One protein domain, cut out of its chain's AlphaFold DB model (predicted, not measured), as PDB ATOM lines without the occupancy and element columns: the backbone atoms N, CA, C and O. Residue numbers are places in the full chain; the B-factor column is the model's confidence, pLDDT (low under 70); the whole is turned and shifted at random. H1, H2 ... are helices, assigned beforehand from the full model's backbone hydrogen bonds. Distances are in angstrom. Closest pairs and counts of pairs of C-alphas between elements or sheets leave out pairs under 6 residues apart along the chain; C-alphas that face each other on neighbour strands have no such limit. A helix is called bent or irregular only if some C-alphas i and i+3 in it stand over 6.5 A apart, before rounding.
ATOM      1  N   PRO A  20     248.918 265.023 208.568       58.44
ATOM      2  CA  PRO A  20     249.297 264.556 209.886       58.44
ATOM      3  C   PRO A  20     249.331 265.727 210.879       58.44
ATOM      4  O   PRO A  20     249.772 266.835 210.566       58.44
ATOM      5  N   SER A  21     248.831 265.482 212.091       59.56
ATOM      6  CA  SER A  21     248.579 266.494 213.132       59.56
ATOM      7  C   SER A  21     249.793 267.365 213.475       59.56
ATOM      8  O   SER A  21     249.628 268.512 213.894       59.56
ATOM      9  N   HIS A  22     251.008 266.860 213.251       63.34
ATOM     10  CA  HIS A  22     252.246 267.608 213.445       63.34
ATOM     11  C   HIS A  22     252.402 268.784 212.465       63.34
ATOM     12  O   HIS A  22     252.909 269.827 212.866       63.34
ATOM     13  N   LEU A  23     251.924 268.680 211.216       64.81
ATOM     14  CA  LEU A  23     251.987 269.787 210.248       64.81
ATOM     15  C   LEU A  23     251.107 270.959 210.691       64.81
ATOM     16  O   LEU A  23     251.517 272.111 210.599       64.81
ATOM     17  N   VAL A  24     249.932 270.661 211.250       67.56
ATOM     18  CA  VAL A  24     249.003 271.661 211.804       67.56
ATOM     19  C   VAL A  24     249.632 272.414 212.975       67.56
ATOM     20  O   VAL A  24     249.477 273.631 213.100       67.56
ATOM     21  N   TRP A  25     250.351 271.685 213.830       69.44
ATOM     22  CA  TRP A  25     251.080 272.245 214.963       69.44
ATOM     23  C   TRP A  25     252.227 273.150 214.516       69.44
ATOM     24  O   TRP A  25     252.341 274.266 215.015       69.44
ATOM     25  N   VAL A  26     253.029 272.712 213.540       71.38
ATOM     26  CA  VAL A  26     254.133 273.509 212.983       71.38
ATOM     27  C   VAL A  26     253.608 274.777 212.305       71.38
ATOM     28  O   VAL A  26     254.137 275.853 212.560       71.38
ATOM     29  N   GLU A  27     252.535 274.691 211.513       73.50
ATOM     30  CA  GLU A  27     251.887 275.865 210.908       73.50
ATOM     31  C   GLU A  27     251.390 276.853 211.968       73.50
ATOM     32  O   GLU A  27     251.645 278.052 211.868       73.50
ATOM     33  N   SER A  28     250.714 276.354 213.008       73.31
ATOM     34  CA  SER A  28     250.193 277.188 214.097       73.31
ATOM     35  C   SER A  28     251.321 277.853 214.887       73.31
ATOM     36  O   SER A  28     251.224 279.033 215.211       73.31
ATOM     37  N   PHE A  29     252.410 277.128 215.151       79.06
ATOM     38  CA  PHE A  29     253.608 277.673 215.783       79.06
ATOM     39  C   PHE A  29     254.257 278.761 214.921       79.06
ATOM     40  O   PHE A  29     254.578 279.830 215.432       79.06
ATOM     41  N   CYS A  30     254.392 278.533 213.612       78.50
ATOM     42  CA  CYS A  30     254.967 279.515 212.692       78.50
ATOM     43  C   CYS A  30     254.105 280.777 212.590       78.50
ATOM     44  O   CYS A  30     254.645 281.881 212.559       78.50
ATOM     45  N   LEU A  31     252.777 280.630 212.577       78.50
ATOM     46  CA  LEU A  31     251.837 281.751 212.595       78.50
ATOM     47  C   LEU A  31     251.929 282.551 213.894       78.50
ATOM     48  O   LEU A  31     252.003 283.777 213.843       78.50
ATOM     49  N   LEU A  32     251.991 281.872 215.043       79.69
ATOM     50  CA  LEU A  32     252.167 282.515 216.343       79.69
ATOM     51  C   LEU A  32     253.504 283.254 216.431       79.69
ATOM     52  O   LEU A  32     253.533 284.423 216.793       79.69
ATOM     53  N   ALA A  33     254.601 282.602 216.057       80.69
ATOM     54  CA  ALA A  33     255.925 283.207 216.076       80.69
ATOM     55  C   ALA A  33     256.028 284.390 215.100       80.69
ATOM     56  O   ALA A  33     256.596 285.419 215.452       80.69
ATOM     57  N   SER A  34     255.416 284.293 213.915       80.75
ATOM     58  CA  SER A  34     255.344 285.409 212.963       80.75
ATOM     59  C   SER A  34     254.531 286.574 213.524       80.75
ATOM     60  O   SER A  34     254.946 287.720 213.399       80.75
ATOM     61  N   ALA A  35     253.407 286.297 214.188       80.12
ATOM     62  CA  ALA A  35     252.591 287.317 214.842       80.12
ATOM     63  C   ALA A  35     253.343 288.019 215.987       80.12
ATOM     64  O   ALA A  35     253.246 289.234 216.134       80.12
ATOM     65  N   VAL A  36     254.146 287.279 216.759       81.38
ATOM     66  CA  VAL A  36     255.031 287.852 217.784       81.38
ATOM     67  C   VAL A  36     256.138 288.693 217.144       81.38
ATOM     68  O   VAL A  36     256.405 289.795 217.615       81.38
ATOM     69  N   LEU A  37     256.744 288.234 216.043       80.50
ATOM     70  CA  LEU A  37     257.794 288.975 215.335       80.50
ATOM     71  C   LEU A  37     257.324 290.344 214.831       80.50
ATOM     72  O   LEU A  37     258.125 291.272 214.831       80.50
ATOM     73  N   VAL A  38     256.045 290.509 214.471       82.12
ATOM     74  CA  VAL A  38     255.474 291.818 214.084       82.12
ATOM     75  C   VAL A  38     255.653 292.856 215.192       82.12
ATOM     76  O   VAL A  38     255.966 294.008 214.907       82.12
ATOM     77  N   LEU A  39     255.508 292.453 216.459       77.00
ATOM     78  CA  LEU A  39     255.620 293.360 217.606       77.00
ATOM     79  C   LEU A  39     257.047 293.887 217.798       77.00
ATOM     80  O   LEU A  39     257.228 294.976 218.338       77.00
ATOM     81  N   PHE A  40     258.049 293.143 217.330       78.19
ATOM     82  CA  PHE A  40     259.468 293.476 217.474       78.19
ATOM     83  C   PHE A  40     260.135 293.876 216.155       78.19
ATOM     84  O   PHE A  40     261.326 294.197 216.148       78.19
ATOM     85  N   ALA A  41     259.383 293.869 215.052       78.06
ATOM     86  CA  ALA A  41     259.900 294.159 213.728       78.06
ATOM     87  C   ALA A  41     260.392 295.618 213.639       78.06
ATOM     88  O   ALA A  41     259.684 296.539 214.075       78.06
ATOM     89  N   PRO A  42     261.591 295.842 213.075       78.56
ATOM     90  CA  PRO A  42     262.005 297.154 212.602       78.56
ATOM     91  C   PRO A  42     261.037 297.693 211.530       78.56
ATOM     92  O   PRO A  42     260.497 296.905 210.744       78.56
ATOM     93  N   PRO A  43     260.831 299.021 211.438       77.56
ATOM     94  CA  PRO A  43     259.947 299.622 210.434       77.56
ATOM     95  C   PRO A  43     260.315 299.253 208.987       77.56
ATOM     96  O   PRO A  43     259.426 299.009 208.174       77.56
ATOM     97  N   SER A  44     261.616 299.135 208.691       74.56
ATOM     98  CA  SER A  44     262.163 298.766 207.374       74.56
ATOM     99  C   SER A  44     261.705 297.385 206.887       74.56
ATOM    100  O   SER A  44     261.564 297.161 205.687       74.56
ATOM    101  N   VAL A  45     261.415 296.463 207.810       77.44
ATOM    102  CA  VAL A  45     261.072 295.060 207.516       77.44
ATOM    103  C   VAL A  45     259.659 294.676 207.959       77.44
ATOM    104  O   VAL A  45     259.213 293.559 207.691       77.44
ATOM    105  N   LEU A  46     258.908 295.593 208.580       80.19
ATOM    106  CA  LEU A  46     257.541 295.365 209.064       80.19
ATOM    107  C   LEU A  46     256.625 294.816 207.957       80.19
ATOM    108  O   LEU A  46     255.898 293.842 208.167       80.19
ATOM    109  N   ASN A  47     256.723 295.383 206.753       80.06
ATOM    110  CA  ASN A  47     255.951 294.938 205.593       80.06
ATOM    111  C   ASN A  47     256.339 293.521 205.137       80.06
ATOM    112  O   ASN A  47     255.466 292.751 204.740       80.06
ATOM    113  N   ILE A  48     257.619 293.142 205.242       79.62
ATOM    114  CA  ILE A  48     258.097 291.788 204.914       79.62
ATOM    115  C   ILE A  48     257.506 290.770 205.894       79.62
ATOM    116  O   ILE A  48     257.039 289.706 205.476       79.62
ATOM    117  N   VAL A  49     257.482 291.092 207.191       79.56
ATOM    118  CA  VAL A  49     256.923 290.213 208.233       79.56
ATOM    119  C   VAL A  49     255.429 290.022 208.052       79.56
ATOM    120  O   VAL A  49     254.949 288.890 208.082       79.56
ATOM    121  N   LEU A  50     254.697 291.111 207.820       79.12
ATOM    122  CA  LEU A  50     253.257 291.060 207.583       79.12
ATOM    123  C   LEU A  50     252.926 290.236 206.352       79.12
ATOM    124  O   LEU A  50     252.056 289.371 206.404       79.12
ATOM    125  N   PHE A  51     253.659 290.455 205.265       80.00
ATOM    126  CA  PHE A  51     253.458 289.707 204.040       80.00
ATOM    127  C   PHE A  51     253.764 288.213 204.222       80.00
ATOM    128  O   PHE A  51     252.988 287.360 203.790       80.00
ATOM    129  N   SER A  52     254.837 287.883 204.942       79.19
ATOM    130  CA  SER A  52     255.189 286.499 205.286       79.19
ATOM    131  C   SER A  52     254.122 285.840 206.175       79.19
ATOM    132  O   SER A  52     253.745 284.690 205.953       79.19
ATOM    133  N   GLY A  53     253.567 286.582 207.137       80.44
ATOM    134  CA  GLY A  53     252.454 286.143 207.980       80.44
ATOM    135  C   GLY A  53     251.162 285.899 207.195       80.44
ATOM    136  O   GLY A  53     250.506 284.873 207.384       80.44
ATOM    137  N   LEU A  54     250.826 286.787 206.255       80.31
ATOM    138  CA  LEU A  54     249.689 286.626 205.343       80.31
ATOM    139  C   LEU A  54     249.872 285.429 204.402       80.31
ATOM    140  O   LEU A  54     248.909 284.710 204.137       80.31
ATOM    141  N   ALA A  55     251.097 285.162 203.942       78.62
ATOM    142  CA  ALA A  55     251.410 283.976 203.151       78.62
ATOM    143  C   ALA A  55     251.185 282.679 203.941       78.62
ATOM    144  O   ALA A  55     250.559 281.743 203.437       78.62
ATOM    145  N   LEU A  56     251.627 282.638 205.201       77.25
ATOM    146  CA  LEU A  56     251.366 281.510 206.099       77.25
ATOM    147  C   LEU A  56     249.865 281.335 206.372       77.25
ATOM    148  O   LEU A  56     249.370 280.207 206.381       77.25
ATOM    149  N   LEU A  57     249.124 282.435 206.538       80.31
ATOM    150  CA  LEU A  57     247.671 282.399 206.714       80.31
ATOM    151  C   LEU A  57     246.964 281.847 205.484       80.31
ATOM    152  O   LEU A  57     246.106 280.974 205.609       80.31
ATOM    153  N   TRP A  58     247.356 282.317 204.302       79.12
ATOM    154  CA  TRP A  58     246.833 281.833 203.032       79.12
ATOM    155  C   TRP A  58     247.037 280.325 202.885       79.12
ATOM    156  O   TRP A  58     246.088 279.605 202.569       79.12
ATOM    157  N   LEU A  59     248.243 279.826 203.173       75.56
ATOM    158  CA  LEU A  59     248.544 278.393 203.138       75.56
ATOM    159  C   LEU A  59     247.677 277.606 204.128       75.56
ATOM    160  O   LEU A  59     247.088 276.589 203.752       75.56
ATOM    161  N   SER A  60     247.541 278.096 205.362       75.50
ATOM    162  CA  SER A  60     246.774 277.407 206.402       75.50
ATOM    163  C   SER A  60     245.269 277.366 206.099       75.50
ATOM    164  O   SER A  60     244.643 276.309 206.197       75.50
ATOM    165  N   ILE A  61     244.688 278.479 205.636       75.50
ATOM    166  CA  ILE A  61     243.276 278.553 205.221       75.50
ATOM    167  C   ILE A  61     243.028 277.642 204.017       75.50
ATOM    168  O   ILE A  61     242.058 276.881 204.003       75.50
ATOM    169  N   SER A  62     243.918 277.671 203.024       73.06
ATOM    170  CA  SER A  62     243.774 276.858 201.813       73.06
ATOM    171  C   SER A  62     243.817 275.358 202.136       73.06
ATOM    172  O   SER A  62     243.015 274.584 201.602       73.06
ATOM    173  N   ARG A  63     244.665 274.948 203.093       73.06
ATOM    174  CA  ARG A  63     244.672 273.583 203.641       73.06
ATOM    175  C   ARG A  63     243.357 273.245 204.338       73.06
ATOM    176  O   ARG A  63     242.777 272.200 204.052       73.06
ATOM    177  N   SER A  64     242.854 274.114 205.215       69.56
ATOM    178  CA  SER A  64     241.581 273.882 205.910       69.56
ATOM    179  C   SER A  64     240.389 273.739 204.954       69.56
ATOM    180  O   SER A  64     239.528 272.885 205.169       69.56
ATOM    181  N   ILE A  65     240.344 274.526 203.873       70.62
ATOM    182  CA  ILE A  65     239.312 274.415 202.828       70.62
ATOM    183  C   ILE A  65     239.403 273.054 202.121       70.62
ATOM    184  O   ILE A  65     238.377 272.399 201.904       70.62
ATOM    185  N   ALA A  66     240.617 272.604 201.792       67.69
ATOM    186  CA  ALA A  66     240.846 271.293 201.187       67.69
ATOM    187  C   ALA A  66     240.423 270.143 202.122       67.69
ATOM    188  O   ALA A  66     239.740 269.211 201.687       67.69
ATOM    189  N   GLU A  67     240.753 270.238 203.412       66.75
ATOM    190  CA  GLU A  67     240.381 269.258 204.438       66.75
ATOM    191  C   GLU A  67     238.856 269.168 204.607       66.75
ATOM    192  O   GLU A  67     238.295 268.070 204.559       66.75
ATOM    193  N   TYR A  68     238.162 270.309 204.712       66.06
ATOM    194  CA  TYR A  68     236.700 270.353 204.824       66.06
ATOM    195  C   TYR A  68     236.000 269.749 203.604       66.06
ATOM    196  O   TYR A  68     235.039 268.988 203.743       66.06
ATOM    197  N   ARG A  69     236.476 270.054 202.393       64.25
ATOM    198  CA  ARG A  69     235.858 269.550 201.161       64.25
ATOM    199  C   ARG A  69     235.956 268.028 201.047       64.25
ATOM    200  O   ARG A  69     235.018 267.415 200.538       64.25
ATOM    201  N   ASN A  70     237.048 267.439 201.537       59.62
ATOM    202  CA  ASN A  70     237.297 265.998 201.472       59.62
ATOM    203  C   ASN A  70     236.610 265.205 202.583       59.62
ATOM    204  O   ASN A  70     236.117 264.112 202.328       59.62
ATOM    205  N   THR A  71     236.591 265.731 203.806       61.00
ATOM    206  CA  THR A  71     236.047 265.018 204.975       61.00
ATOM    207  C   THR A  71     234.570 265.299 205.210       61.00
ATOM    208  O   THR A  71     233.913 264.527 205.901       61.00
ATOM    209  N   LYS A  72     234.059 266.440 204.714       63.72
ATOM    210  CA  LYS A  72     232.774 267.034 205.129       63.72
ATOM    211  C   LYS A  72     232.636 267.176 206.656       63.72
ATOM    212  O   LYS A  72     231.540 267.401 207.157       63.72
ATOM    213  N   GLN A  73     233.741 267.082 207.397       58.31
ATOM    214  CA  GLN A  73     233.794 267.134 208.851       58.31
ATOM    215  C   GLN A  73     234.904 268.088 209.286       58.31
ATOM    216  O   GLN A  73     236.076 267.873 209.012       58.31
ATOM    217  N   ILE A  74     234.546 269.123 210.044       57.69
ATOM    218  CA  ILE A  74     235.509 270.016 210.703       57.69
ATOM    219  C   ILE A  74     235.581 269.616 212.182       57.69
ATOM    220  O   ILE A  74     235.166 270.376 213.055       57.69
ATOM    221  N   SER A  75     235.984 268.380 212.496       48.81
ATOM    222  CA  SER A  75     235.806 267.860 213.866       48.81
ATOM    223  C   SER A  75     237.031 267.984 214.780       48.81
ATOM    224  O   SER A  75     236.858 267.946 215.992       48.81
ATOM    225  N   ARG A  76     238.253 268.216 214.266       53.16
ATOM    226  CA  ARG A  76     239.473 268.243 215.114       53.16
ATOM    227  C   ARG A  76     240.236 269.572 215.184       53.16
ATOM    228  O   ARG A  76     241.060 269.737 216.073       53.16
ATOM    229  N   GLN A  77     239.940 270.546 214.318       58.19
ATOM    230  CA  GLN A  77     240.718 271.796 214.194       58.19
ATOM    231  C   GLN A  77     239.887 273.074 214.413       58.19
ATOM    232  O   GLN A  77     240.251 274.140 213.933       58.19
ATOM    233  N   LYS A  78     238.763 273.015 215.143       65.38
ATOM    234  CA  LYS A  78     237.854 274.170 215.297       65.38
ATOM    235  C   LYS A  78     238.537 275.398 215.923       65.38
ATOM    236  O   LYS A  78     238.192 276.520 215.570       65.38
ATOM    237  N   LEU A  79     239.505 275.192 216.821       66.38
ATOM    238  CA  LEU A  79     240.311 276.272 217.401       66.38
ATOM    239  C   LEU A  79     241.329 276.822 216.394       66.38
ATOM    240  O   LEU A  79     241.344 278.025 216.164       66.38
ATOM    241  N   ALA A  80     242.124 275.953 215.758       66.44
ATOM    242  CA  ALA A  80     243.108 276.359 214.754       66.44
ATOM    243  C   ALA A  80     242.446 277.107 213.587       66.44
ATOM    244  O   ALA A  80     242.936 278.153 213.193       66.44
ATOM    245  N   LEU A  81     241.278 276.644 213.129       68.19
ATOM    246  CA  LEU A  81     240.476 277.295 212.095       68.19
ATOM    247  C   LEU A  81     239.960 278.675 212.530       68.19
ATOM    248  O   LEU A  81     239.972 279.617 211.749       68.19
ATOM    249  N   LYS A  82     239.495 278.817 213.779       72.31
ATOM    250  CA  LYS A  82     239.083 280.124 214.319       72.31
ATOM    251  C   LYS A  82     240.270 281.083 214.419       72.31
ATOM    252  O   LYS A  82     240.129 282.264 214.109       72.31
ATOM    253  N   LEU A  83     241.432 280.579 214.831       71.75
ATOM    254  CA  LEU A  83     242.660 281.361 214.913       71.75
ATOM    255  C   LEU A  83     243.165 281.761 213.521       71.75
ATOM    256  O   LEU A  83     243.511 282.915 213.333       71.75
ATOM    257  N   THR A  84     243.150 280.877 212.526       71.19
ATOM    258  CA  THR A  84     243.575 281.206 211.154       71.19
ATOM    259  C   THR A  84     242.583 282.098 210.419       71.19
ATOM    260  O   THR A  84     243.010 282.980 209.683       71.19
ATOM    261  N   ALA A  85     241.278 281.929 210.641       72.00
ATOM    262  CA  ALA A  85     240.260 282.758 209.998       72.00
ATOM    263  C   ALA A  85     240.141 284.161 210.611       72.00
ATOM    264  O   ALA A  85     239.883 285.114 209.883       72.00
ATOM    265  N   TRP A  86     240.307 284.291 211.933       73.75
ATOM    266  CA  TRP A  86     240.040 285.547 212.644       73.75
ATOM    267  C   TRP A  86     241.156 285.967 213.599       73.75
ATOM    268  O   TRP A  86     241.536 287.130 213.591       73.75
ATOM    269  N   GLY A  87     241.712 285.046 214.391       78.06
ATOM    270  CA  GLY A  87     242.714 285.375 215.415       78.06
ATOM    271  C   GLY A  87     243.987 286.016 214.855       78.06
ATOM    272  O   GLY A  87     244.285 287.169 215.150       78.06
ATOM    273  N   TYR A  88     244.728 285.290 214.021       77.88
ATOM    274  CA  TYR A  88     245.979 285.754 213.427       77.88
ATOM    275  C   TYR A  88     245.798 286.983 212.527       77.88
ATOM    276  O   TYR A  88     246.570 287.921 212.711       77.88
ATOM    277  N   PRO A  89     244.799 287.066 211.619       80.62
ATOM    278  CA  PRO A  89     244.567 288.287 210.845       80.62
ATOM    279  C   PRO A  89     244.366 289.522 211.730       80.62
ATOM    280  O   PRO A  89     244.939 290.573 211.459       80.62
ATOM    281  N   LEU A  90     243.604 289.386 212.822       81.69
ATOM    282  CA  LEU A  90     243.367 290.478 213.763       81.69
ATOM    283  C   LEU A  90     244.656 290.883 214.492       81.69
ATOM    284  O   LEU A  90     244.929 292.072 214.626       81.69
ATOM    285  N   VAL A  91     245.483 289.915 214.904       81.56
ATOM    286  CA  VAL A  91     246.785 290.190 215.533       81.56
ATOM    287  C   VAL A  91     247.744 290.880 214.559       81.56
ATOM    288  O   VAL A  91     248.405 291.835 214.956       81.56
ATOM    289  N   PHE A  92     247.790 290.466 213.289       81.81
ATOM    290  CA  PHE A  92     248.599 291.134 212.264       81.81
ATOM    291  C   PHE A  92     248.151 292.583 212.039       81.81
ATOM    292  O   PHE A  92     248.993 293.478 212.007       81.81
ATOM    293  N   LEU A  93     246.841 292.832 211.943       82.81
ATOM    294  CA  LEU A  93     246.291 294.180 211.763       82.81
ATOM    295  C   LEU A  93     246.554 295.081 212.973       82.81
ATOM    296  O   LEU A  93     246.993 296.217 212.803       82.81
ATOM    297  N   ILE A  94     246.320 294.575 214.188       83.38
ATOM    298  CA  ILE A  94     246.574 295.325 215.423       83.38
ATOM    299  C   ILE A  94     248.071 295.597 215.571       83.38
ATOM    300  O   ILE A  94     248.446 296.734 215.832       83.38
ATOM    301  N   GLY A  95     248.928 294.593 215.364       79.56
ATOM    302  CA  GLY A  95     250.381 294.743 215.453       79.56
ATOM    303  C   GLY A  95     250.927 295.755 214.446       79.56
ATOM    304  O   GLY A  95     251.724 296.614 214.817       79.56
ATOM    305  N   TRP A  96     250.445 295.712 213.199       81.81
ATOM    306  CA  TRP A  96     250.798 296.698 212.177       81.81
ATOM    307  C   TRP A  96     250.336 298.108 212.544       81.81
ATOM    308  O   TRP A  96     251.134 299.041 212.483       81.81
ATOM    309  N   GLY A  97     249.077 298.267 212.963       80.38
ATOM    310  CA  GLY A  97     248.537 299.561 213.375       80.38
ATOM    311  C   GLY A  97     249.294 300.141 214.568       80.38
ATOM    312  O   GLY A  97     249.664 301.309 214.553       80.38
ATOM    313  N   LEU A  98     249.610 299.313 215.566       81.12
ATOM    314  CA  LEU A  98     250.342 299.730 216.759       81.12
ATOM    315  C   LEU A  98     251.763 300.204 216.414       81.12
ATOM    316  O   LEU A  98     252.162 301.272 216.863       81.12
ATOM    317  N   LYS A  99     252.494 299.462 215.572       76.00
ATOM    318  CA  LYS A  99     253.840 299.841 215.098       76.00
ATOM    319  C   LYS A  99     253.843 301.033 214.143       76.00
ATOM    320  O   LYS A  99     254.842 301.733 214.067       76.00
ATOM    321  N   SER A 100     252.749 301.259 213.419       71.25
ATOM    322  CA  SER A 100     252.622 302.407 212.511       71.25
ATOM    323  C   SER A 100     252.250 303.699 213.245       71.25
ATOM    324  O   SER A 100     252.489 304.783 212.723       71.25
ATOM    325  N   LEU A 101     251.646 303.593 214.434       75.88
ATOM    326  CA  LEU A 101     251.163 304.731 215.223       75.88
ATOM    327  C   LEU A 101     252.054 305.066 216.425       75.88
ATOM    328  O   LEU A 101     252.015 306.197 216.906       75.88
ATOM    329  N   VAL A 102     252.821 304.099 216.932       73.31
ATOM    330  CA  VAL A 102     253.640 304.242 218.140       73.31
ATOM    331  C   VAL A 102     255.043 303.711 217.877       73.31
ATOM    332  O   VAL A 102     255.215 302.587 217.402       73.31
ATOM    333  N   ASP A 103     256.043 304.504 218.260       67.19
ATOM    334  CA  ASP A 103     257.455 304.138 218.178       67.19
ATOM    335  C   ASP A 103     257.795 303.107 219.271       67.19
ATOM    336  O   ASP A 103     258.228 303.409 220.384       67.19
ATOM    337  N   LEU A 104     257.462 301.848 218.988       69.06
ATOM    338  CA  LEU A 104     257.703 300.709 219.868       69.06
ATOM    339  C   LEU A 104     259.131 300.202 219.703       69.06
ATOM    340  O   LEU A 104     259.607 300.080 218.572       69.06
ATOM    341  N   LEU A 105     259.742 299.771 220.813       71.75
ATOM    342  CA  LEU A 105     261.062 299.135 220.824       71.75
ATOM    343  C   LEU A 105     261.165 298.075 219.707       71.75
ATOM    344  O   LEU A 105     260.313 297.189 219.580       71.75
ATOM    345  N   SER A 106     262.179 298.197 218.858       75.25
ATOM    346  CA  SER A 106     262.492 297.248 217.789       75.25
ATOM    347  C   SER A 106     263.740 296.450 218.151       75.25
ATOM    348  O   SER A 106     264.615 296.914 218.885       75.25
ATOM    349  N   LEU A 107     263.828 295.224 217.636       76.31
ATOM    350  CA  LEU A 107     265.108 294.524 217.604       76.31
ATOM    351  C   LEU A 107     266.061 295.262 216.656       76.31
ATOM    352  O   LEU A 107     265.622 295.840 215.665       76.31
ATOM    353  N   SER A 108     267.367 295.193 216.920       79.44
ATOM    354  CA  SER A 108     268.363 295.559 215.906       79.44
ATOM    355  C   SER A 108     268.165 294.690 214.659       79.44
ATOM    356  O   SER A 108     267.923 293.488 214.814       79.44
ATOM    357  N   ASP A 109     268.365 295.243 213.463       74.44
ATOM    358  CA  ASP A 109     268.157 294.531 212.193       74.44
ATOM    359  C   ASP A 109     268.851 293.162 212.151       74.44
ATOM    360  O   ASP A 109     268.232 292.166 211.782       74.44
ATOM    361  N   GLY A 110     270.100 293.064 212.620       75.06
ATOM    362  CA  GLY A 110     270.838 291.794 212.667       75.06
ATOM    363  C   GLY A 110     270.157 290.720 213.525       75.06
ATOM    364  O   GLY A 110     269.960 289.593 213.075       75.06
ATOM    365  N   MET A 111     269.734 291.072 214.744       79.38
ATOM    366  CA  MET A 111     269.003 290.158 215.635       79.38
ATOM    367  C   MET A 111     267.642 289.761 215.063       79.38
ATOM    368  O   MET A 111     267.228 288.607 215.194       79.38
ATOM    369  N   PHE A 112     266.960 290.700 214.408       80.88
ATOM    370  CA  PHE A 112     265.695 290.435 213.742       80.88
ATOM    371  C   PHE A 112     265.866 289.415 212.604       80.88
ATOM    372  O   PHE A 112     265.140 288.421 212.561       80.88
ATOM    373  N   TRP A 113     266.861 289.592 211.728       77.94
ATOM    374  CA  TRP A 113     267.138 288.657 210.632       77.94
ATOM    375  C   TRP A 113     267.546 287.268 211.126       77.94
ATOM    376  O   TRP A 113     267.114 286.271 210.548       77.94
ATOM    377  N   ILE A 114     268.311 287.177 212.218       82.12
ATOM    378  CA  ILE A 114     268.653 285.895 212.854       82.12
ATOM    379  C   ILE A 114     267.389 285.194 213.365       82.12
ATOM    380  O   ILE A 114     267.193 284.010 213.092       82.12
ATOM    381  N   ALA A 115     266.504 285.915 214.062       80.00
ATOM    382  CA  ALA A 115     265.248 285.361 214.565       80.00
ATOM    383  C   ALA A 115     264.311 284.929 213.424       80.00
ATOM    384  O   ALA A 115     263.714 283.851 213.479       80.00
ATOM    385  N   PHE A 116     264.225 285.731 212.362       78.94
ATOM    386  CA  PHE A 116     263.436 285.424 211.172       78.94
ATOM    387  C   PHE A 116     263.974 284.190 210.431       78.94
ATOM    388  O   PHE A 116     263.204 283.296 210.076       78.94
ATOM    389  N   LEU A 117     265.295 284.087 210.254       82.44
ATOM    390  CA  LEU A 117     265.938 282.924 209.640       82.44
ATOM    391  C   LEU A 117     265.744 281.661 210.488       82.44
ATOM    392  O   LEU A 117     265.405 280.610 209.945       82.44
ATOM    393  N   ALA A 118     265.906 281.755 211.809       82.44
ATOM    394  CA  ALA A 118     265.666 280.642 212.722       82.44
ATOM    395  C   ALA A 118     264.220 280.137 212.617       82.44
ATOM    396  O   ALA A 118     263.992 278.926 212.557       82.44
ATOM    397  N   LEU A 119     263.250 281.050 212.510       78.94
ATOM    398  CA  LEU A 119     261.852 280.694 212.304       78.94
ATOM    399  C   LEU A 119     261.620 280.015 210.944       78.94
ATOM    400  O   LEU A 119     260.931 278.997 210.876       78.94
ATOM    401  N   ALA A 120     262.228 280.525 209.871       74.50
ATOM    402  CA  ALA A 120     262.142 279.917 208.543       74.50
ATOM    403  C   ALA A 120     262.732 278.494 208.522       74.50
ATOM    404  O   ALA A 120     262.140 277.576 207.952       74.50
ATOM    405  N   VAL A 121     263.864 278.275 209.197       76.38
ATOM    406  CA  VAL A 121     264.478 276.947 209.348       76.38
ATOM    407  C   VAL A 121     263.584 276.024 210.180       76.38
ATOM    408  O   VAL A 121     263.363 274.879 209.780       76.38
ATOM    409  N   ALA A 122     263.010 276.516 211.281       70.19
ATOM    410  CA  ALA A 122     262.080 275.761 212.122       70.19
ATOM    411  C   ALA A 122     260.789 275.364 211.386       70.19
ATOM    412  O   ALA A 122     260.209 274.326 211.692       70.19
ATOM    413  N   ALA A 123     260.363 276.127 210.377       68.62
ATOM    414  CA  ALA A 123     259.232 275.761 209.528       68.62
ATOM    415  C   ALA A 123     259.561 274.607 208.555       68.62
ATOM    416  O   ALA A 123     258.697 273.789 208.233       68.62
ATOM    417  N   VAL A 124     260.807 274.522 208.071       67.75
ATOM    418  CA  VAL A 124     261.215 273.586 207.003       67.75
ATOM    419  C   VAL A 124     261.823 272.290 207.546       67.75
ATOM    420  O   VAL A 124     261.558 271.208 207.008       67.75
ATOM    421  N   MET A 125     262.636 272.375 208.599       67.56
ATOM    422  CA  MET A 125     263.417 271.245 209.113       67.56
ATOM    423  C   MET A 125     262.575 270.098 209.677       67.56
ATOM    424  O   MET A 125     262.867 268.961 209.310       67.56
ATOM    425  N   PRO A 126     261.505 270.321 210.466       65.69
ATOM    426  CA  PRO A 126     260.693 269.224 210.992       65.69
ATOM    427  C   PRO A 126     260.087 268.376 209.873       65.69
ATOM    428  O   PRO A 126     260.113 267.150 209.931       65.69
ATOM    429  N   ARG A 127     259.622 269.021 208.794       62.59
ATOM    430  CA  ARG A 127     259.064 268.328 207.628       62.59
ATOM    431  C   ARG A 127     260.119 267.492 206.905       62.59
ATOM    432  O   ARG A 127     259.835 266.362 206.524       62.59
ATOM    433  N   ARG A 128     261.326 268.030 206.704       62.75
ATOM    434  CA  ARG A 128     262.418 267.301 206.033       62.75
ATOM    435  C   ARG A 128     262.961 266.160 206.884       62.75
ATOM    436  O   ARG A 128     263.210 265.086 206.350       62.75
ATOM    437  N   PHE A 129     263.095 266.376 208.187       65.81
ATOM    438  CA  PHE A 129     263.588 265.378 209.128       65.81
ATOM    439  C   PHE A 129     262.634 264.185 209.230       65.81
ATOM    440  O   PHE A 129     263.064 263.048 209.064       65.81
ATOM    441  N   VAL A 130     261.329 264.427 209.381       62.41
ATOM    442  CA  VAL A 130     260.329 263.348 209.428       62.41
ATOM    443  C   VAL A 130     260.301 262.556 208.118       62.41
ATOM    444  O   VAL A 130     260.362 261.334 208.146       62.41
ATOM    445  N   VAL A 131     260.310 263.231 206.962       60.56
ATOM    446  CA  VAL A 131     260.346 262.550 205.653       60.56
ATOM    447  C   VAL A 131     261.642 261.755 205.452       60.56
ATOM    448  O   VAL A 131     261.632 260.729 204.778       60.56
ATOM    449  N   SER A 132     262.762 262.196 206.034       62.66
ATOM    450  CA  SER A 132     264.037 261.473 205.937       62.66
ATOM    451  C   SER A 132     264.066 260.167 206.730       62.66
ATOM    452  O   SER A 132     264.850 259.284 206.396       62.66
ATOM    453  N   GLN A 133     263.196 260.028 207.735       69.69
ATOM    454  CA  GLN A 133     263.061 258.808 208.532       69.69
ATOM    455  C   GLN A 133     262.138 257.770 207.890       69.69
ATOM    456  O   GLN A 133     262.054 256.656 208.397       69.69
ATOM    457  N   PHE A 134     261.466 258.113 206.786       67.88
ATOM    458  CA  PHE A 134     260.552 257.188 206.129       67.88
ATOM    459  C   PHE A 134     261.304 256.037 205.459       67.88
ATOM    460  O   PHE A 134     262.229 256.258 204.664       67.88
ATOM    461  N   GLY A 135     260.859 254.815 205.751       71.38
ATOM    462  CA  GLY A 135     261.268 253.612 205.026       71.38
ATOM    463  C   GLY A 135     260.792 253.631 203.568       71.38
ATOM    464  O   GLY A 135     260.003 254.489 203.164       71.38
ATOM    465  N   ASP A 136     261.262 252.684 202.756       69.75
ATOM    466  CA  ASP A 136     260.904 252.632 201.330       69.75
ATOM    467  C   ASP A 136     259.401 252.392 201.110       69.75
ATOM    468  O   ASP A 136     258.796 253.040 200.251       69.75
ATOM    469  N   ASP A 137     258.765 251.587 201.967       61.72
ATOM    470  CA  ASP A 137     257.316 251.361 201.947       61.72
ATOM    471  C   ASP A 137     256.528 252.640 202.286       61.72
ATOM    472  O   ASP A 137     255.572 253.005 201.599       61.72
ATOM    473  N   GLU A 138     256.965 253.394 203.298       60.94
ATOM    474  CA  GLU A 138     256.334 254.660 203.695       60.94
ATOM    475  C   GLU A 138     256.510 255.746 202.626       60.94
ATOM    476  O   GLU A 138     255.593 256.534 202.376       60.94
ATOM    477  N   LYS A 139     257.654 255.767 201.931       66.44
ATOM    478  CA  LYS A 139     257.880 256.647 200.776       66.44
ATOM    479  C   LYS A 139     256.998 256.275 199.594       66.44
ATOM    480  O   LYS A 139     256.487 257.173 198.923       66.44
ATOM    481  N   GLN A 140     256.800 254.986 199.326       64.19
ATOM    482  CA  GLN A 140     255.935 254.531 198.240       64.19
ATOM    483  C   GLN A 140     254.474 254.898 198.513       64.19
ATOM    484  O   GLN A 140     253.798 255.438 197.634       64.19
ATOM    485  N   VAL A 141     254.022 254.712 199.754       59.00
ATOM    486  CA  VAL A 141     252.709 255.153 200.227       59.00
ATOM    487  C   VAL A 141     252.579 256.676 200.106       59.00
ATOM    488  O   VAL A 141     251.627 257.156 199.489       59.00
ATOM    489  N   LEU A 142     253.564 257.454 200.572       62.94
ATOM    490  CA  LEU A 142     253.586 258.916 200.437       62.94
ATOM    491  C   LEU A 142     253.527 259.374 198.970       62.94
ATOM    492  O   LEU A 142     252.795 260.309 198.650       62.94
ATOM    493  N   ASN A 143     254.262 258.726 198.067       62.94
ATOM    494  CA  ASN A 143     254.249 259.046 196.638       62.94
ATOM    495  C   ASN A 143     252.899 258.718 195.994       62.94
ATOM    496  O   ASN A 143     252.384 259.507 195.195       62.94
ATOM    497  N   HIS A 144     252.291 257.590 196.364       61.47
ATOM    498  CA  HIS A 144     250.955 257.228 195.902       61.47
ATOM    499  C   HIS A 144     249.919 258.254 196.383       61.47
ATOM    500  O   HIS A 144     249.113 258.752 195.595       61.47
ATOM    501  N   PHE A 145     250.029 258.685 197.642       60.28
ATOM    502  CA  PHE A 145     249.233 259.769 198.211       60.28
ATOM    503  C   PHE A 145     249.420 261.100 197.492       60.28
ATOM    504  O   PHE A 145     248.436 261.766 197.180       60.28
ATOM    505  N   GLN A 146     250.658 261.502 197.210       62.38
ATOM    506  CA  GLN A 146     250.944 262.741 196.486       62.38
ATOM    507  C   GLN A 146     250.380 262.709 195.067       62.38
ATOM    508  O   GLN A 146     249.876 263.724 194.588       62.38
ATOM    509  N   THR A 147     250.416 261.552 194.414       62.28
ATOM    510  CA  THR A 147     249.874 261.368 193.063       62.28
ATOM    511  C   THR A 147     248.347 261.455 193.076       62.28
ATOM    512  O   THR A 147     247.774 262.259 192.339       62.28
ATOM    513  N   ALA A 148     247.689 260.748 193.998       57.84
ATOM    514  CA  ALA A 148     246.242 260.825 194.195       57.84
ATOM    515  C   ALA A 148     245.782 262.238 194.602       57.84
ATOM    516  O   ALA A 148     244.767 262.742 194.117       57.84
ATOM    517  N   ALA A 149     246.550 262.922 195.454       56.47
ATOM    518  CA  ALA A 149     246.327 264.320 195.799       56.47
ATOM    519  C   ALA A 149     246.465 265.214 194.558       56.47
ATOM    520  O   ALA A 149     245.574 266.009 194.276       56.47
ATOM    521  N   LYS A 150     247.532 265.068 193.768       60.41
ATOM    522  CA  LYS A 150     247.770 265.866 192.557       60.41
ATOM    523  C   LYS A 150     246.629 265.745 191.548       60.41
ATOM    524  O   LYS A 150     246.232 266.750 190.962       60.41
ATOM    525  N   GLU A 151     246.068 264.553 191.377       59.12
ATOM    526  CA  GLU A 151     244.907 264.336 190.511       59.12
ATOM    527  C   GLU A 151     243.630 264.957 191.084       59.12
ATOM    528  O   GLU A 151     242.907 265.660 190.375       59.12
ATOM    529  N   ARG A 152     243.385 264.795 192.387       57.38
ATOM    530  CA  ARG A 152     242.203 265.352 193.064       57.38
ATOM    531  C   ARG A 152     242.238 266.880 193.179       57.38
ATOM    532  O   ARG A 152     241.191 267.527 193.197       57.38
ATOM    533  N   TYR A 153     243.434 267.466 193.213       54.75
ATOM    534  CA  TYR A 153     243.681 268.907 193.305       54.75
ATOM    535  C   TYR A 153     244.101 269.540 191.975       54.75
ATOM    536  O   TYR A 153     244.506 270.698 191.969       54.75
ATOM    537  N   ARG A 154     243.985 268.844 190.839       54.84
ATOM    538  CA  ARG A 154     244.497 269.306 189.533       54.84
ATOM    539  C   ARG A 154     243.996 270.701 189.123       54.84
ATOM    540  O   ARG A 154     244.754 271.463 188.536       54.84
ATOM    541  N   GLY A 155     242.764 271.065 189.497       55.28
ATOM    542  CA  GLY A 155     242.204 272.413 189.291       55.28
ATOM    543  C   GLY A 155     242.644 273.473 190.316       55.28
ATOM    544  O   GLY A 155     242.538 274.662 190.050       55.28
ATOM    545  N   TRP A 156     243.168 273.056 191.469       58.09
ATOM    546  CA  TRP A 156     243.712 273.935 192.509       58.09
ATOM    547  C   TRP A 156     245.207 274.197 192.334       58.09
ATOM    548  O   TRP A 156     245.663 275.279 192.685       58.09
ATOM    549  N   VAL A 157     245.959 273.254 191.759       57.62
ATOM    550  CA  VAL A 157     247.382 273.428 191.415       57.62
ATOM    551  C   VAL A 157     247.671 274.783 190.745       57.62
ATOM    552  O   VAL A 157     248.573 275.463 191.228       57.62
ATOM    553  N   PRO A 158     246.922 275.242 189.719       58.66
ATOM    554  CA  PRO A 158     247.171 276.555 189.124       58.66
ATOM    555  C   PRO A 158     246.880 277.731 190.072       58.66
ATOM    556  O   PRO A 158     247.603 278.717 190.017       58.66
ATOM    557  N   ILE A 159     245.890 277.624 190.968       62.56
ATOM    558  CA  ILE A 159     245.559 278.658 191.972       62.56
ATOM    559  C   ILE A 159     246.659 278.748 193.041       62.56
ATOM    560  O   ILE A 159     247.059 279.835 193.450       62.56
ATOM    561  N   TYR A 160     247.186 277.603 193.481       63.59
ATOM    562  CA  TYR A 160     248.316 277.561 194.408       63.59
ATOM    563  C   TYR A 160     249.605 278.056 193.754       63.59
ATOM    564  O   TYR A 160     250.351 278.799 194.381       63.59
ATOM    565  N   ALA A 161     249.864 277.669 192.502       64.50
ATOM    566  CA  ALA A 161     251.048 278.095 191.765       64.50
ATOM    567  C   ALA A 161     251.029 279.604 191.489       64.50
ATOM    568  O   ALA A 161     252.042 280.267 191.693       64.50
ATOM    569  N   SER A 162     249.881 280.162 191.089       64.88
ATOM    570  CA  SER A 162     249.736 281.606 190.888       64.88
ATOM    571  C   SER A 162     249.846 282.371 192.205       64.88
ATOM    572  O   SER A 162     250.584 283.350 192.271       64.88
ATOM    573  N   GLY A 163     249.208 281.889 193.275       66.50
ATOM    574  CA  GLY A 163     249.345 282.465 194.613       66.50
ATOM    575  C   GLY A 163     250.793 282.448 195.111       66.50
ATOM    576  O   GLY A 163     251.292 283.465 195.580       66.50
ATOM    577  N   ALA A 164     251.500 281.328 194.949       70.31
ATOM    578  CA  ALA A 164     252.910 281.208 195.319       70.31
ATOM    579  C   ALA A 164     253.815 282.129 194.486       70.31
ATOM    580  O   ALA A 164     254.724 282.740 195.040       70.31
ATOM    581  N   ALA A 165     253.554 282.270 193.183       70.00
ATOM    582  CA  ALA A 165     254.298 283.179 192.314       70.00
ATOM    583  C   ALA A 165     254.091 284.648 192.714       70.00
ATOM    584  O   ALA A 165     255.064 285.382 192.859       70.00
ATOM    585  N   VAL A 166     252.845 285.064 192.968       72.19
ATOM    586  CA  VAL A 166     252.523 286.423 193.438       72.19
ATOM    587  C   VAL A 166     253.188 286.699 194.785       72.19
ATOM    588  O   VAL A 166     253.813 287.743 194.956       72.19
ATOM    589  N   MET A 167     253.121 285.739 195.711       72.50
ATOM    590  CA  MET A 167     253.788 285.838 197.009       72.50
ATOM    591  C   MET A 167     255.310 285.956 196.861       72.50
ATOM    592  O   MET A 167     255.921 286.823 197.477       72.50
ATOM    593  N   GLY A 168     255.928 285.143 196.003       72.62
ATOM    594  CA  GLY A 168     257.365 285.208 195.737       72.62
ATOM    595  C   GLY A 168     257.798 286.548 195.139       72.62
ATOM    596  O   GLY A 168     258.741 287.164 195.632       72.62
ATOM    597  N   CYS A 169     257.082 287.039 194.125       73.19
ATOM    598  CA  CYS A 169     257.370 288.330 193.498       73.19
ATOM    599  C   CYS A 169     257.250 289.486 194.493       73.19
ATOM    600  O   CYS A 169     258.134 290.335 194.566       73.19
ATOM    601  N   MET A 170     256.184 289.507 195.291       72.56
ATOM    602  CA  MET A 170     255.971 290.565 196.273       72.56
ATOM    603  C   MET A 170     257.015 290.513 197.395       72.56
ATOM    604  O   MET A 170     257.494 291.553 197.837       72.56
ATOM    605  N   TRP A 171     257.441 289.316 197.808       79.31
ATOM    606  CA  TRP A 171     258.518 289.150 198.784       79.31
ATOM    607  C   TRP A 171     259.861 289.675 198.258       79.31
ATOM    608  O   TRP A 171     260.576 290.359 198.990       79.31
ATOM    609  N   LEU A 172     260.183 289.418 196.984       76.06
ATOM    610  CA  LEU A 172     261.373 289.970 196.326       76.06
ATOM    611  C   LEU A 172     261.341 291.500 196.279       76.06
ATOM    612  O   LEU A 172     262.338 292.135 196.611       76.06
ATOM    613  N   VAL A 173     260.197 292.087 195.915       76.88
ATOM    614  CA  VAL A 173     260.020 293.546 195.873       76.88
ATOM    615  C   VAL A 173     260.190 294.152 197.264       76.88
ATOM    616  O   VAL A 173     260.984 295.074 197.426       76.88
ATOM    617  N   LEU A 174     259.510 293.603 198.275       76.06
ATOM    618  CA  LEU A 174     259.582 294.098 199.652       76.06
ATOM    619  C   LEU A 174     260.994 293.974 200.240       76.06
ATOM    620  O   LEU A 174     261.467 294.887 200.917       76.06
ATOM    621  N   SER A 175     261.689 292.875 199.941       73.69
ATOM    622  CA  SER A 175     263.081 292.678 200.351       73.69
ATOM    623  C   SER A 175     263.998 293.695 199.679       73.69
ATOM    624  O   SER A 175     264.757 294.371 200.365       73.69
ATOM    625  N   ALA A 176     263.885 293.878 198.359       73.94
ATOM    626  CA  ALA A 176     264.681 294.862 197.630       73.94
ATOM    627  C   ALA A 176     264.475 296.279 198.186       73.94
ATOM    628  O   ALA A 176     265.447 296.990 198.420       73.94
ATOM    629  N   THR A 177     263.234 296.674 198.480       71.06
ATOM    630  CA  THR A 177     262.955 297.987 199.072       71.06
ATOM    631  C   THR A 177     263.539 298.141 200.471       71.06
ATOM    632  O   THR A 177     264.073 299.205 200.772       71.06
ATOM    633  N   ALA A 178     263.498 297.100 201.307       69.75
ATOM    634  CA  ALA A 178     264.045 297.153 202.662       69.75
ATOM    635  C   ALA A 178     265.577 297.265 202.671       69.75
ATOM    636  O   ALA A 178     266.124 298.011 203.471       69.75
ATOM    637  N   PHE A 179     266.269 296.577 201.756       70.00
ATOM    638  CA  PHE A 179     267.734 296.641 201.649       70.00
ATOM    639  C   PHE A 179     268.254 297.905 200.953       70.00
ATOM    640  O   PHE A 179     269.400 298.274 201.168       70.00
ATOM    641  N   ILE A 180     267.445 298.563 200.116       67.19
ATOM    642  CA  ILE A 180     267.814 299.840 199.476       67.19
ATOM    643  C   ILE A 180     267.591 301.033 200.423       67.19
ATOM    644  O   ILE A 180     268.215 302.076 200.247       67.19
ATOM    645  N   SER A 181     266.686 300.901 201.398       54.00
ATOM    646  CA  SER A 181     266.321 301.966 202.346       54.00
ATOM    647  C   SER A 181     266.999 301.866 203.722       54.00
ATOM    648  O   SER A 181     266.772 302.745 204.552       54.00
ATOM    649  N   ALA A 182     267.808 300.825 203.948       52.97
ATOM    650  CA  ALA A 182     268.661 300.633 205.126       52.97
ATOM    651  C   ALA A 182     270.082 301.155 204.865       52.97
ATOM    652  O   ALA A 182     270.681 301.710 205.812       52.97
TER     653      ALA A 182
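What this domain is: This is residues 20 to 182 of the 182 residues of an uncharacterized protein of Ponticaulis sp (UniProt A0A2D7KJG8). Long helices run along one axis in an elongated bundle: H1, H2 and the arm H3b are packed side by side, with H4 added on H1 and part of H6 on H2. H5 lies across one end, between the ends of H4 and H6, and touches no helix; its residues 143 to 151 stick out. The printed part has 163 residues, with six named helices in the order H1 to H6 and no named strand, and is all helix. It is compact, with a radius of gyration of the C-alphas of 17.7 A, and spans 53 by 31 by 27 A.

Where its parts are: Find C-alpha 21 at (248.579, 266.494, 213.132); from there H1 runs to residue 40, 29.4 A on. H2, residues 43 to 71, covers 42.4 A and is irregular, with C-alphas 44 and 47 7.5 A apart. H3, residues 78 to 101, was assigned by its hydrogen bonds as one helix but is bent, with C-alphas 85 and 88 7.3 A apart; its arms are H3a, residues 78 to 85, and H3b, residues 88 to 101. Look next for C-alpha 109 at (268.157, 294.531, 212.193), where H4 begins; it ends at residue 132, 33.9 A away, with a kink of 30 degrees near residue 124, and is only just irregular, C-alphas 123 and 126 being 6.9 A apart. H5 holds residues 136 to 152, over 24.1 A. H6, residues 157 to 180, covers 34.4 A and ends with C-alpha 180 at (267.814, 299.840, 199.476).

How they stand to each other: Start with H1, H2 and H3b, an up and down bundle, each running against the one before. H1 and H2 form a helical hairpin at a shallow tilt of 23 degrees, the closest C-alphas being those of Ser 34 and Gly 53, 5.8 A apart. H3b touches H1 closest at Leu 39 and Gly 95, C-alphas 5.8 A apart, and H2 at Leu 50 and Phe 92, C-alphas 6.6 A apart. H4 touches H1 at Cys 30 and Ala 123, C-alphas 6.5 A apart, opposite ways at a shallow tilt of 3 degrees. H6 touches H2 with residues 167 to 178 alone, closest at Ser 44 and Ala 178, C-alphas 5.3 A apart. H5 is close to H6 but not clearly touching, about perpendicular at 81 degrees. Each O i to N i+4 pair is within hydrogen-bond range in H3a, H3b, H5 and H6, against 14 of 16 in H1, 23 of 25 in H2 and 18 of 20 in H4.

The domain as a whole: The farthest C-alphas, of Val 102 and Asp 137, are 55.4 A apart. The printed part has no cut and no long link. Its mean pLDDT is 70.9; look for low confidence at residues 136 to 163, for instance.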